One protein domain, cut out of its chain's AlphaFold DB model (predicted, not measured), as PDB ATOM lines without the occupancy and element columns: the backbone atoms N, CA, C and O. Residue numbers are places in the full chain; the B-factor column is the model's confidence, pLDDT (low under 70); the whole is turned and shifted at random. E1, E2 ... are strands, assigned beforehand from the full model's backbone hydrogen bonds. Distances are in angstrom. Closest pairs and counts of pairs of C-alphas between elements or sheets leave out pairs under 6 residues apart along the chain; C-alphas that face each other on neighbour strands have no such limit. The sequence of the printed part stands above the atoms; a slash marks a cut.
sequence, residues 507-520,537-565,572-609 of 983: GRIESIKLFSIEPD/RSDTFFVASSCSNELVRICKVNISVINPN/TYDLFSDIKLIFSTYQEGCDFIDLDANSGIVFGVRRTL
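Overview. This is residues 507 to 520, 537 to 565 and 572 to 609 of the 983 residues of an uncharacterized protein of Smittium mucronatum (UniProt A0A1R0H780). A twisted sheet of four strands, E1 to E4, is partly covered by the small hairpin E5 and E6, and together they make a loose sandwich of two sheets only partly face to face. The larger sheet runs E1, E2, E3, E4, and both sheets are antiparallel. The printed part has 81 residues, no named helix and six named strands, E1 to E6 in order along the chain; the class is all strand. The whole is loose, with a radius of gyration of the C-alphas of 15.0 A, and flat, spanning 56 by 31 by 16 A.

Arrangement. The inner strands E2, residues 538 to 547, and E3, residues 551 to 561, form an antiparallel hairpin at 159 degrees; N 543 and O 555 are within hydrogen-bond range at 2.8 A. Edge strand E1, residues 509 to 515, is antiparallel to E2, with N 513 and O 544 2.8 A apart. Edge strand E4, residues 575 to 586, is antiparallel to E3, with N 556 and O 580 2.8 A apart, and bends by 52 degrees at residue 583. E5, residues 593 to 596, and E6, residues 601 to 609, form the other hairpin, with N 594 and O 603 2.9 A apart. The facing parts of the two sheets are 10.5 A centre to centre. The closest C-alphas of E2 and E5 are those of Ala 544 and Ile 593, 7.5 A apart. E3 and E6 are apart.

Along the chain. E1 starts at C-alpha 509 (147.187, 144.583, 130.540). E2, E3 and E4 measure 27.9, 30.9 and 31.7 A; E1, E5 and E6 measure 17.0, 10.4 and 24.7 A. E6 ends at C-alpha 609 (154.371, 132.194, 112.764).

Size, cuts and confidence. The C-alphas farthest apart, of Asn 565 and Leu 609, are 56.2 A apart. Residues 521 to 536 and 566 to 571 are not printed; C-alpha gaps are 15.7 and 11.1 A. Of the links printed whole, none is long. Fourteen residues have pLDDT under 70, among them 572 to 576.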
ATOM      1  N   GLY A 507     146.326 137.505 131.376       62.62
ATOM      2  CA  GLY A 507     147.536 138.288 131.131       62.62
ATOM      3  C   GLY A 507     147.474 139.695 131.731       62.62
ATOM      4  O   GLY A 507     146.393 140.260 131.923       62.62
ATOM      5  N   ARG A 508     148.648 140.274 131.997       71.06
ATOM      6  CA  ARG A 508     148.802 141.667 132.427       71.06
ATOM      7  C   ARG A 508     148.384 142.581 131.277       71.06
ATOM      8  O   ARG A 508     148.841 142.389 130.158       71.06
ATOM      9  N   ILE A 509     147.532 143.567 131.540       69.00
ATOM     10  CA  ILE A 509     147.187 144.583 130.540       69.00
ATOM     11  C   ILE A 509     148.416 145.471 130.321       69.00
ATOM     12  O   ILE A 509     148.963 146.007 131.287       69.00
ATOM     13  N   GLU A 510     148.860 145.589 129.074       73.38
ATOM     14  CA  GLU A 510     150.082 146.322 128.712       73.38
ATOM     15  C   GLU A 510     149.777 147.670 128.072       73.38
ATOM     16  O   GLU A 510     150.491 148.639 128.320       73.38
ATOM     17  N   SER A 511     148.681 147.760 127.319       73.69
ATOM     18  CA  SER A 511     148.184 149.028 126.801       73.69
ATOM     19  C   SER A 511     146.665 149.089 126.887       73.69
ATOM     20  O   SER A 511     145.974 148.094 126.650       73.69
ATOM     21  N   ILE A 512     146.143 150.268 127.225       75.56
ATOM     22  CA  ILE A 512     144.728 150.604 127.105       75.56
ATOM     23  C   ILE A 512     144.637 151.867 126.257       75.56
ATOM     24  O   ILE A 512     145.181 152.909 126.611       75.56
ATOM     25  N   LYS A 513     143.922 151.794 125.135       82.38
ATOM     26  CA  LYS A 513     143.594 152.962 124.320       82.38
ATOM     27  C   LYS A 513     142.097 153.226 124.355       82.38
ATOM     28  O   LYS A 513     141.283 152.321 124.169       82.38
ATOM     29  N   LEU A 514     141.751 154.481 124.618       80.12
ATOM     30  CA  LEU A 514     140.381 154.973 124.707       80.12
ATOM     31  C   LEU A 514     140.025 155.754 123.462       80.12
ATOM     32  O   LEU A 514     140.762 156.648 123.050       80.12
ATOM     33  N   PHE A 515     138.842 155.481 122.936       81.00
ATOM     34  CA  PHE A 515     138.350 156.139 121.744       81.00
ATOM     35  C   PHE A 515     136.926 156.625 121.973       81.00
ATOM     36  O   PHE A 515     136.017 155.834 122.234       81.00
ATOM     37  N   SER A 516     136.725 157.935 121.866       76.00
ATOM     38  CA  SER A 516     135.391 158.511 121.745       76.00
ATOM     39  C   SER A 516     135.115 158.703 120.264       76.00
ATOM     40  O   SER A 516     135.798 159.488 119.610       76.00
ATOM     41  N   ILE A 517     134.150 157.966 119.722       70.94
ATOM     42  CA  ILE A 517     133.644 158.241 118.378       70.94
ATOM     43  C   ILE A 517     132.500 159.218 118.585       70.94
ATOM     44  O   ILE A 517     131.412 158.806 118.987       70.94
ATOM     45  N   GLU A 518     132.762 160.508 118.365       69.56
ATOM     46  CA  GLU A 518     131.681 161.483 118.267       69.56
ATOM     47  C   GLU A 518     130.812 161.068 117.072       69.56
ATOM     48  O   GLU A 518     131.313 160.954 115.953       69.56
ATOM     49  N   PRO A 519     129.532 160.728 117.282       60.66
ATOM     50  CA  PRO A 519     128.664 160.404 116.169       60.66
ATOM     51  C   PRO A 519     128.413 161.689 115.373       60.66
ATOM     52  O   PRO A 519     127.645 162.541 115.818       60.66
ATOM     53  N   ASP A 520     129.039 161.795 114.198       57.78
ATOM     54  CA  ASP A 520     128.915 162.924 113.259       57.78
ATOM     55  C   ASP A 520     127.436 163.313 112.995       57.78
ATOM     56  O   ASP A 520     127.104 164.483 112.808       57.78
ATOM     57  N   ARG A 537     121.475 160.947 128.350       60.88
ATOM     58  CA  ARG A 537     122.692 160.876 127.548       60.88
ATOM     59  C   ARG A 537     123.512 159.706 128.079       60.88
ATOM     60  O   ARG A 537     123.966 159.733 129.222       60.88
ATOM     61  N   SER A 538     123.623 158.655 127.277       72.56
ATOM     62  CA  SER A 538     124.586 157.585 127.501       72.56
ATOM     63  C   SER A 538     125.858 157.919 126.732       72.56
ATOM     64  O   SER A 538     125.837 157.936 125.499       72.56
ATOM     65  N   ASP A 539     126.951 158.157 127.445       78.94
ATOM     66  CA  ASP A 539     128.255 158.346 126.822       78.94
ATOM     67  C   ASP A 539     128.784 156.968 126.412       78.94
ATOM     68  O   ASP A 539     128.906 156.060 127.236       78.94
ATOM     69  N   THR A 540     129.046 156.787 125.119       79.69
ATOM     70  CA  THR A 540     129.611 155.549 124.571       79.69
ATOM     71  C   THR A 540     131.059 155.795 124.175       79.69
ATOM     72  O   THR A 540     131.321 156.688 123.375       79.69
ATOM     73  N   PHE A 541     131.983 154.978 124.669       85.75
ATOM     74  CA  PHE A 541     133.374 154.964 124.212       85.75
ATOM     75  C   PHE A 541     133.849 153.536 123.956       85.75
ATOM     76  O   PHE A 541     133.237 152.563 124.399       85.75
ATOM     77  N   PHE A 542     134.940 153.411 123.214       85.25
ATOM     78  CA  PHE A 542     135.569 152.142 122.885       85.25
ATOM     79  C   PHE A 542     136.909 152.044 123.599       85.25
ATOM     80  O   PHE A 542     137.624 153.035 123.742       85.25
ATOM     81  N   VAL A 543     137.229 150.844 124.063       84.88
ATOM     82  CA  VAL A 543     138.470 150.537 124.764       84.88
ATOM     83  C   VAL A 543     139.155 149.419 124.002       84.88
ATOM     84  O   VAL A 543     138.607 148.320 123.934       84.88
ATOM     85  N   ALA A 544     140.324 149.692 123.429       85.00
ATOM     86  CA  ALA A 544     141.222 148.635 122.987       85.00
ATOM     87  C   ALA A 544     142.207 148.319 124.110       85.00
ATOM     88  O   ALA A 544     142.799 149.232 124.679       85.00
ATOM     89  N   SER A 545     142.381 147.042 124.427       83.25
ATOM     90  CA  SER A 545     143.384 146.583 125.384       83.25
ATOM     91  C   SER A 545     144.280 145.532 124.743       83.25
ATOM     92  O   SER A 545     143.740 144.561 124.203       83.25
ATOM     93  N   SER A 546     145.600 145.682 124.853       81.75
ATOM     94  CA  SER A 546     146.561 144.591 124.642       81.75
ATOM     95  C   SER A 546     146.933 143.958 125.984       81.75
ATOM     96  O   SER A 546     146.897 144.609 127.035       81.75
ATOM     97  N   CYS A 547     147.244 142.668 125.982       76.31
ATOM     98  CA  CYS A 547     147.674 141.939 127.173       76.31
ATOM     99  C   CYS A 547     148.943 141.159 126.886       76.31
ATOM    100  O   CYS A 547     149.076 140.651 125.781       76.31
ATOM    101  N   SER A 548     149.741 140.923 127.927       71.00
ATOM    102  CA  SER A 548     151.005 140.173 127.908       71.00
ATOM    103  C   SER A 548     150.915 138.746 127.365       71.00
ATOM    104  O   SER A 548     151.931 138.111 127.120       71.00
ATOM    105  N   ASN A 549     149.699 138.211 127.233       76.44
ATOM    106  CA  ASN A 549     149.431 136.926 126.589       76.44
ATOM    107  C   ASN A 549     148.950 137.146 125.152       76.44
ATOM    108  O   ASN A 549     148.071 136.422 124.685       76.44
ATOM    109  N   GLU A 550     149.436 138.210 124.512       79.94
ATOM    110  CA  GLU A 550     149.253 138.476 123.091       79.94
ATOM    111  C   GLU A 550     147.774 138.575 122.703       79.94
ATOM    112  O   GLU A 550     147.372 138.232 121.602       79.94
ATOM    113  N   LEU A 551     146.903 139.012 123.617       83.00
ATOM    114  CA  LEU A 551     145.465 139.079 123.366       83.00
ATOM    115  C   LEU A 551     145.010 140.527 123.288       83.00
ATOM    116  O   LEU A 551     144.994 141.246 124.287       83.00
ATOM    117  N   VAL A 552     144.549 140.914 122.105       85.94
ATOM    118  CA  VAL A 552     143.935 142.209 121.846       85.94
ATOM    119  C   VAL A 552     142.426 142.091 121.950       85.94
ATOM    120  O   VAL A 552     141.823 141.182 121.378       85.94
ATOM    121  N   ARG A 553     141.794 143.026 122.659       85.19
ATOM    122  CA  ARG A 553     140.334 143.126 122.765       85.19
ATOM    123  C   ARG A 553     139.874 144.535 122.486       85.19
ATOM    124  O   ARG A 553     140.518 145.479 122.920       85.19
ATOM    125  N   ILE A 554     138.738 144.659 121.816       87.94
ATOM    126  CA  ILE A 554     138.030 145.920 121.637       87.94
ATOM    127  C   ILE A 554     136.673 145.786 122.318       87.94
ATOM    128  O   ILE A 554     135.848 144.946 121.945       87.94
ATOM    129  N   CYS A 555     136.444 146.620 123.325       88.81
ATOM    130  CA  CYS A 555     135.233 146.659 124.131       88.81
ATOM    131  C   CYS A 555     134.477 147.964 123.877       88.81
ATOM    132  O   CYS A 555     135.071 149.037 123.848       88.81
ATOM    133  N   LYS A 556     133.153 147.885 123.750       89.75
ATOM    134  CA  LYS A 556     132.246 149.031 123.842       89.75
ATOM    135  C   LYS A 556     131.896 149.250 125.302       89.75
ATOM    136  O   LYS A 556     131.442 148.315 125.958       89.75
ATOM    137  N   VAL A 557     132.038 150.470 125.788       86.56
ATOM    138  CA  VAL A 557     131.629 150.862 127.132       86.56
ATOM    139  C   VAL A 557     130.552 151.927 127.006       86.56
ATOM    140  O   VAL A 557     130.805 153.026 126.519       86.56
ATOM    141  N   ASN A 558     129.340 151.593 127.441       85.62
ATOM    142  CA  ASN A 558     128.237 152.536 127.554       85.62
ATOM    143  C   ASN A 558     128.137 152.961 129.016       85.62
ATOM    144  O   ASN A 558     127.806 152.146 129.877       85.62
ATOM    145  N   ILE A 559     128.394 154.231 129.310       84.06
ATOM    146  CA  ILE A 559     128.120 154.805 130.624       84.06
ATOM    147  C   ILE A 559     126.773 155.505 130.547       84.06
ATOM    148  O   ILE A 559     126.613 156.512 129.861       84.06
ATOM    149  N   SER A 560     125.797 154.969 131.272       83.06
ATOM    150  CA  SER A 560     124.496 155.607 131.439       83.06
ATOM    151  C   SER A 560     124.391 156.211 132.833       83.06
ATOM    152  O   SER A 560     124.656 155.563 133.850       83.06
ATOM    153  N   VAL A 561     124.004 157.484 132.878       76.56
ATOM    154  CA  VAL A 561     123.591 158.133 134.118       76.56
ATOM    155  C   VAL A 561     122.122 157.798 134.326       76.56
ATOM    156  O   VAL A 561     121.250 158.391 133.692       76.56
ATOM    157  N   ILE A 562     121.833 156.833 135.200       73.50
ATOM    158  CA  ILE A 562     120.457 156.632 135.651       73.50
ATOM    159  C   ILE A 562     120.156 157.771 136.611       73.50
ATOM    160  O   ILE A 562     120.735 157.847 137.693       73.50
ATOM    161  N   ASN A 563     119.285 158.687 136.195       63.56
ATOM    162  CA  ASN A 563     118.869 159.785 137.050       63.56
ATOM    163  C   ASN A 563     118.063 159.188 138.220       63.56
ATOM    164  O   ASN A 563     116.974 158.652 137.983       63.56
ATOM    165  N   PRO A 564     118.579 159.205 139.465       57.78
ATOM    166  CA  PRO A 564     117.832 158.672 140.588       57.78
ATOM    167  C   PRO A 564     116.561 159.506 140.732       57.78
ATOM    168  O   PRO A 564     116.605 160.738 140.712       57.78
ATOM    169  N   ASN A 565     115.423 158.820 140.820       66.56
ATOM    170  CA  ASN A 565     114.101 159.429 140.888       66.56
ATOM    171  C   ASN A 565     114.113 160.584 141.918       66.56
ATOM    172  O   ASN A 565     114.386 160.331 143.096       66.56
ATOM    173  N   THR A 572     123.181 158.857 146.176       55.91
ATOM    174  CA  THR A 572     124.168 158.150 145.338       55.91
ATOM    175  C   THR A 572     123.650 158.070 143.908       55.91
ATOM    176  O   THR A 572     122.565 157.556 143.655       55.91
ATOM    177  N   TYR A 573     124.396 158.656 142.970       59.38
ATOM    178  CA  TYR A 573     124.195 158.371 141.554       59.38
ATOM    179  C   TYR A 573     124.821 157.007 141.295       59.38
ATOM    180  O   TYR A 573     126.045 156.876 141.367       59.38
ATOM    181  N   ASP A 574     123.997 156.008 141.003       62.97
ATOM    182  CA  ASP A 574     124.510 154.732 140.530       62.97
ATOM    183  C   ASP A 574     124.869 154.890 139.052       62.97
ATOM    184  O   ASP A 574     124.014 155.026 138.175       62.97
ATOM    185  N   LEU A 575     126.173 154.939 138.783       68.00
ATOM    186  CA  LEU A 575     126.702 154.851 137.431       68.00
ATOM    187  C   LEU A 575     126.583 153.405 136.967       68.00
ATOM    188  O   LEU A 575     127.249 152.515 137.499       68.00
ATOM    189  N   PHE A 576     125.747 153.181 135.958       69.31
ATOM    190  CA  PHE A 576     125.665 151.894 135.289       69.31
ATOM    191  C   PHE A 576     126.535 151.942 134.038       69.31
ATOM    192  O   PHE A 576     126.238 152.667 133.084       69.31
ATOM    193  N   SER A 577     127.621 151.170 134.064       78.69
ATOM    194  CA  SER A 577     128.412 150.857 132.879       78.69
ATOM    195  C   SER A 577     127.948 149.527 132.297       78.69
ATOM    196  O   SER A 577     128.003 148.505 132.986       78.69
ATOM    197  N   ASP A 578     127.552 149.530 131.035       84.06
ATOM    198  CA  ASP A 578     127.397 148.313 130.248       84.06
ATOM    199  C   ASP A 578     128.642 148.143 129.370       84.06
ATOM    200  O   ASP A 578     128.984 149.038 128.594       84.06
ATOM    201  N   ILE A 579     129.359 147.031 129.544       82.69
ATOM    202  CA  ILE A 579     130.596 146.735 128.814       82.69
ATOM    203  C   ILE A 579     130.336 145.538 127.907       82.69
ATOM    204  O   ILE A 579     130.065 144.437 128.382       82.69
ATOM    205  N   LYS A 580     130.464 145.744 126.597       86.62
ATOM    206  CA  LYS A 580     130.258 144.716 125.575       86.62
ATOM    207  C   LYS A 580     131.551 144.463 124.810       86.62
ATOM    208  O   LYS A 580     132.059 145.365 124.148       86.62
ATOM    209  N   LEU A 581     132.059 143.233 124.848       86.00
ATOM    210  CA  LEU A 581     133.157 142.807 123.980       86.00
ATOM    211  C   LEU A 581     132.679 142.812 122.518       86.00
ATOM    212  O   LEU A 581     131.659 142.201 122.199       86.00
ATOM    213  N   ILE A 582     133.394 143.522 121.646       89.00
ATOM    214  CA  ILE A 582     133.088 143.599 120.210       89.00
ATOM    215  C   ILE A 582     133.996 142.666 119.422       89.00
ATOM    216  O   ILE A 582     133.536 141.943 118.543       89.00
ATOM    217  N   PHE A 583     135.288 142.719 119.727       88.44
ATOM    218  CA  PHE A 583     136.318 142.038 118.965       88.44
ATOM    219  C   PHE A 583     137.410 141.537 119.898       88.44
ATOM    220  O   PHE A 583     137.760 142.204 120.871       88.44
ATOM    221  N   SER A 584     137.958 140.369 119.586       87.94
ATOM    222  CA  SER A 584     139.146 139.842 120.245       87.94
ATOM    223  C   SER A 584     139.999 139.081 119.242       87.94
ATOM    224  O   SER A 584     139.473 138.224 118.529       87.94
ATOM    225  N   THR A 585     141.298 139.354 119.211       87.31
ATOM    226  CA  THR A 585     142.264 138.632 118.376       87.31
ATOM    227  C   THR A 585     143.541 138.363 119.150       87.31
ATOM    228  O   THR A 585     143.938 139.160 119.995       87.31
ATOM    229  N   TYR A 586     144.193 137.251 118.829       85.62
ATOM    230  CA  TYR A 586     145.559 136.990 119.257       85.62
ATOM    231  C   TYR A 586     146.534 137.766 118.347       85.62
ATOM    232  O   TYR A 586     146.329 137.815 117.124       85.62
ATOM    233  N   GLN A 587     147.534 138.406 118.940       83.19
ATOM    234  CA  GLN A 587     148.537 139.283 118.351       83.19
ATOM    235  C   GLN A 587     149.895 138.973 118.986       83.19
ATOM    236  O   GLN A 587     150.246 139.523 120.024       83.19
ATOM    237  N   GLU A 588     150.639 138.080 118.341       82.69
ATOM    238  CA  GLU A 588     151.968 137.665 118.783       82.69
ATOM    239  C   GLU A 588     153.042 138.678 118.381       82.69
ATOM    240  O   GLU A 588     152.991 139.248 117.285       82.69
ATOM    241  N   GLY A 589     154.009 138.911 119.271       72.81
ATOM    242  CA  GLY A 589     155.218 139.697 118.997       72.81
ATOM    243  C   GLY A 589     155.076 141.224 118.944       72.81
ATOM    244  O   GLY A 589     156.084 141.908 118.780       72.81
ATOM    245  N   CYS A 590     153.878 141.795 119.079       74.12
ATOM    246  CA  CYS A 590     153.705 143.248 119.114       74.12
ATOM    247  C   CYS A 590     152.476 143.628 119.936       74.12
ATOM    248  O   CYS A 590     151.411 143.071 119.720       74.12
ATOM    249  N   ASP A 591     152.576 144.646 120.787       74.19
ATOM    250  CA  ASP A 591     151.432 145.142 121.573       74.19
ATOM    251  C   ASP A 591     150.791 146.386 120.951       74.19
ATOM    252  O   ASP A 591     149.892 147.003 121.527       74.19
ATOM    253  N   PHE A 592     151.269 146.780 119.768       77.75
ATOM    254  CA  PHE A 592     150.836 147.999 119.113       77.75
ATOM    255  C   PHE A 592     149.450 147.823 118.497       77.75
ATOM    256  O   PHE A 592     149.218 146.993 117.613       77.75
ATOM    257  N   ILE A 593     148.533 148.660 118.965       83.56
ATOM    258  CA  ILE A 593     147.194 148.845 118.422       83.56
ATOM    259  C   ILE A 593     147.031 150.341 118.235       83.56
ATOM    260  O   ILE A 593     147.393 151.098 119.135       83.56
ATOM    261  N   ASP A 594     146.469 150.791 117.124       85.56
ATOM    262  CA  ASP A 594     146.154 152.202 116.928       85.56
ATOM    263  C   ASP A 594     144.800 152.408 116.254       85.56
ATOM    264  O   ASP A 594     144.214 151.468 115.716       85.56
ATOM    265  N   LEU A 595     144.273 153.629 116.344       83.94
ATOM    266  CA  LEU A 595     143.001 154.016 115.737       83.94
ATOM    267  C   LEU A 595     143.222 155.196 114.803       83.94
ATOM    268  O   LEU A 595     143.613 156.277 115.241       83.94
ATOM    269  N   ASP A 596     142.830 155.033 113.547       84.69
ATOM    270  CA  ASP A 596     142.567 156.187 112.701       84.69
ATOM    271  C   ASP A 596     141.223 156.807 113.115       84.69
ATOM    272  O   ASP A 596     140.149 156.290 112.800       84.69
ATOM    273  N   ALA A 597     141.284 157.915 113.860       74.50
ATOM    274  CA  ALA A 597     140.105 158.601 114.386       74.50
ATOM    275  C   ALA A 597     139.140 159.070 113.278       74.50
ATOM    276  O   ALA A 597     137.928 159.110 113.499       74.50
ATOM    277  N   ASN A 598     139.652 159.377 112.080       78.69
ATOM    278  CA  ASN A 598     138.838 159.880 110.975       78.69
ATOM    279  C   ASN A 598     138.009 158.763 110.335       78.69
ATOM    280  O   ASN A 598     136.809 158.930 110.098       78.69
ATOM    281  N   SER A 599     138.623 157.608 110.075       82.25
ATOM    282  CA  SER A 599     137.927 156.454 109.492       82.25
ATOM    283  C   SER A 599     137.231 155.579 110.536       82.25
ATOM    284  O   SER A 599     136.310 154.841 110.201       82.25
ATOM    285  N   GLY A 600     137.623 155.673 111.808       82.56
ATOM    286  CA  GLY A 600     137.205 154.745 112.855       82.56
ATOM    287  C   GLY A 600     137.808 153.346 112.699       82.56
ATOM    288  O   GLY A 600     137.283 152.393 113.275       82.56
ATOM    289  N   ILE A 601     138.872 153.194 111.909       87.00
ATOM    290  CA  ILE A 601     139.533 151.907 111.690       87.00
ATOM    291  C   ILE A 601     140.591 151.700 112.769       87.00
ATOM    292  O   ILE A 601     141.578 152.431 112.843       87.00
ATOM    293  N   VAL A 602     140.392 150.675 113.596       87.06
ATOM    294  CA  VAL A 602     141.420 150.158 114.502       87.06
ATOM    295  C   VAL A 602     142.330 149.246 113.701       87.06
ATOM    296  O   VAL A 602     141.843 148.383 112.974       87.06
ATOM    297  N   PHE A 603     143.637 149.386 113.840       90.62
ATOM    298  CA  PHE A 603     144.592 148.471 113.233       90.62
ATOM    299  C   PHE A 603     145.618 147.999 114.253       90.62
ATOM    300  O   PHE A 603     145.936 148.692 115.218       90.62
ATOM    301  N   GLY A 604     146.124 146.795 114.036       88.25
ATOM    302  CA  GLY A 604     147.189 146.209 114.832       88.25
ATOM    303  C   GLY A 604     148.055 145.311 113.970       88.25
ATOM    304  O   GLY A 604     147.710 144.972 112.834       88.25
ATOM    305  N   VAL A 605     149.214 144.953 114.501       84.12
ATOM    306  CA  VAL A 605     150.238 144.211 113.769       84.12
ATOM    307  C   VAL A 605     150.514 142.940 114.532       84.12
ATOM    308  O   VAL A 605     150.873 143.001 115.698       84.12
ATOM    309  N   ARG A 606     150.353 141.783 113.898       86.69
ATOM    310  CA  ARG A 606     150.708 140.506 114.517       86.69
ATOM    311  C   ARG A 606     151.826 139.840 113.752       86.69
ATOM    312  O   ARG A 606     151.827 139.846 112.521       86.69
ATOM    313  N   ARG A 607     152.740 139.206 114.468       80.19
ATOM    314  CA  ARG A 607     153.646 138.235 113.876       80.19
ATOM    315  C   ARG A 607     152.817 137.000 113.552       80.19
ATOM    316  O   ARG A 607     152.102 136.465 114.395       80.19
ATOM    317  N   THR A 608     152.837 136.586 112.296       78.94
ATOM    318  CA  THR A 608     152.353 135.263 111.925       78.94
ATOM    319  C   THR A 608     153.543 134.336 111.979       78.94
ATOM    320  O   THR A 608     154.500 134.513 111.225       78.94
ATOM    321  N   LEU A 609     153.482 133.339 112.858       71.19
ATOM    322  CA  LEU A 609     154.371 132.194 112.764       71.19
ATOM    323  C   LEU A 609     154.107 131.559 111.395       71.19
ATOM    324  O   LEU A 609     153.072 130.916 111.182       71.19
TER     325      LEU A 609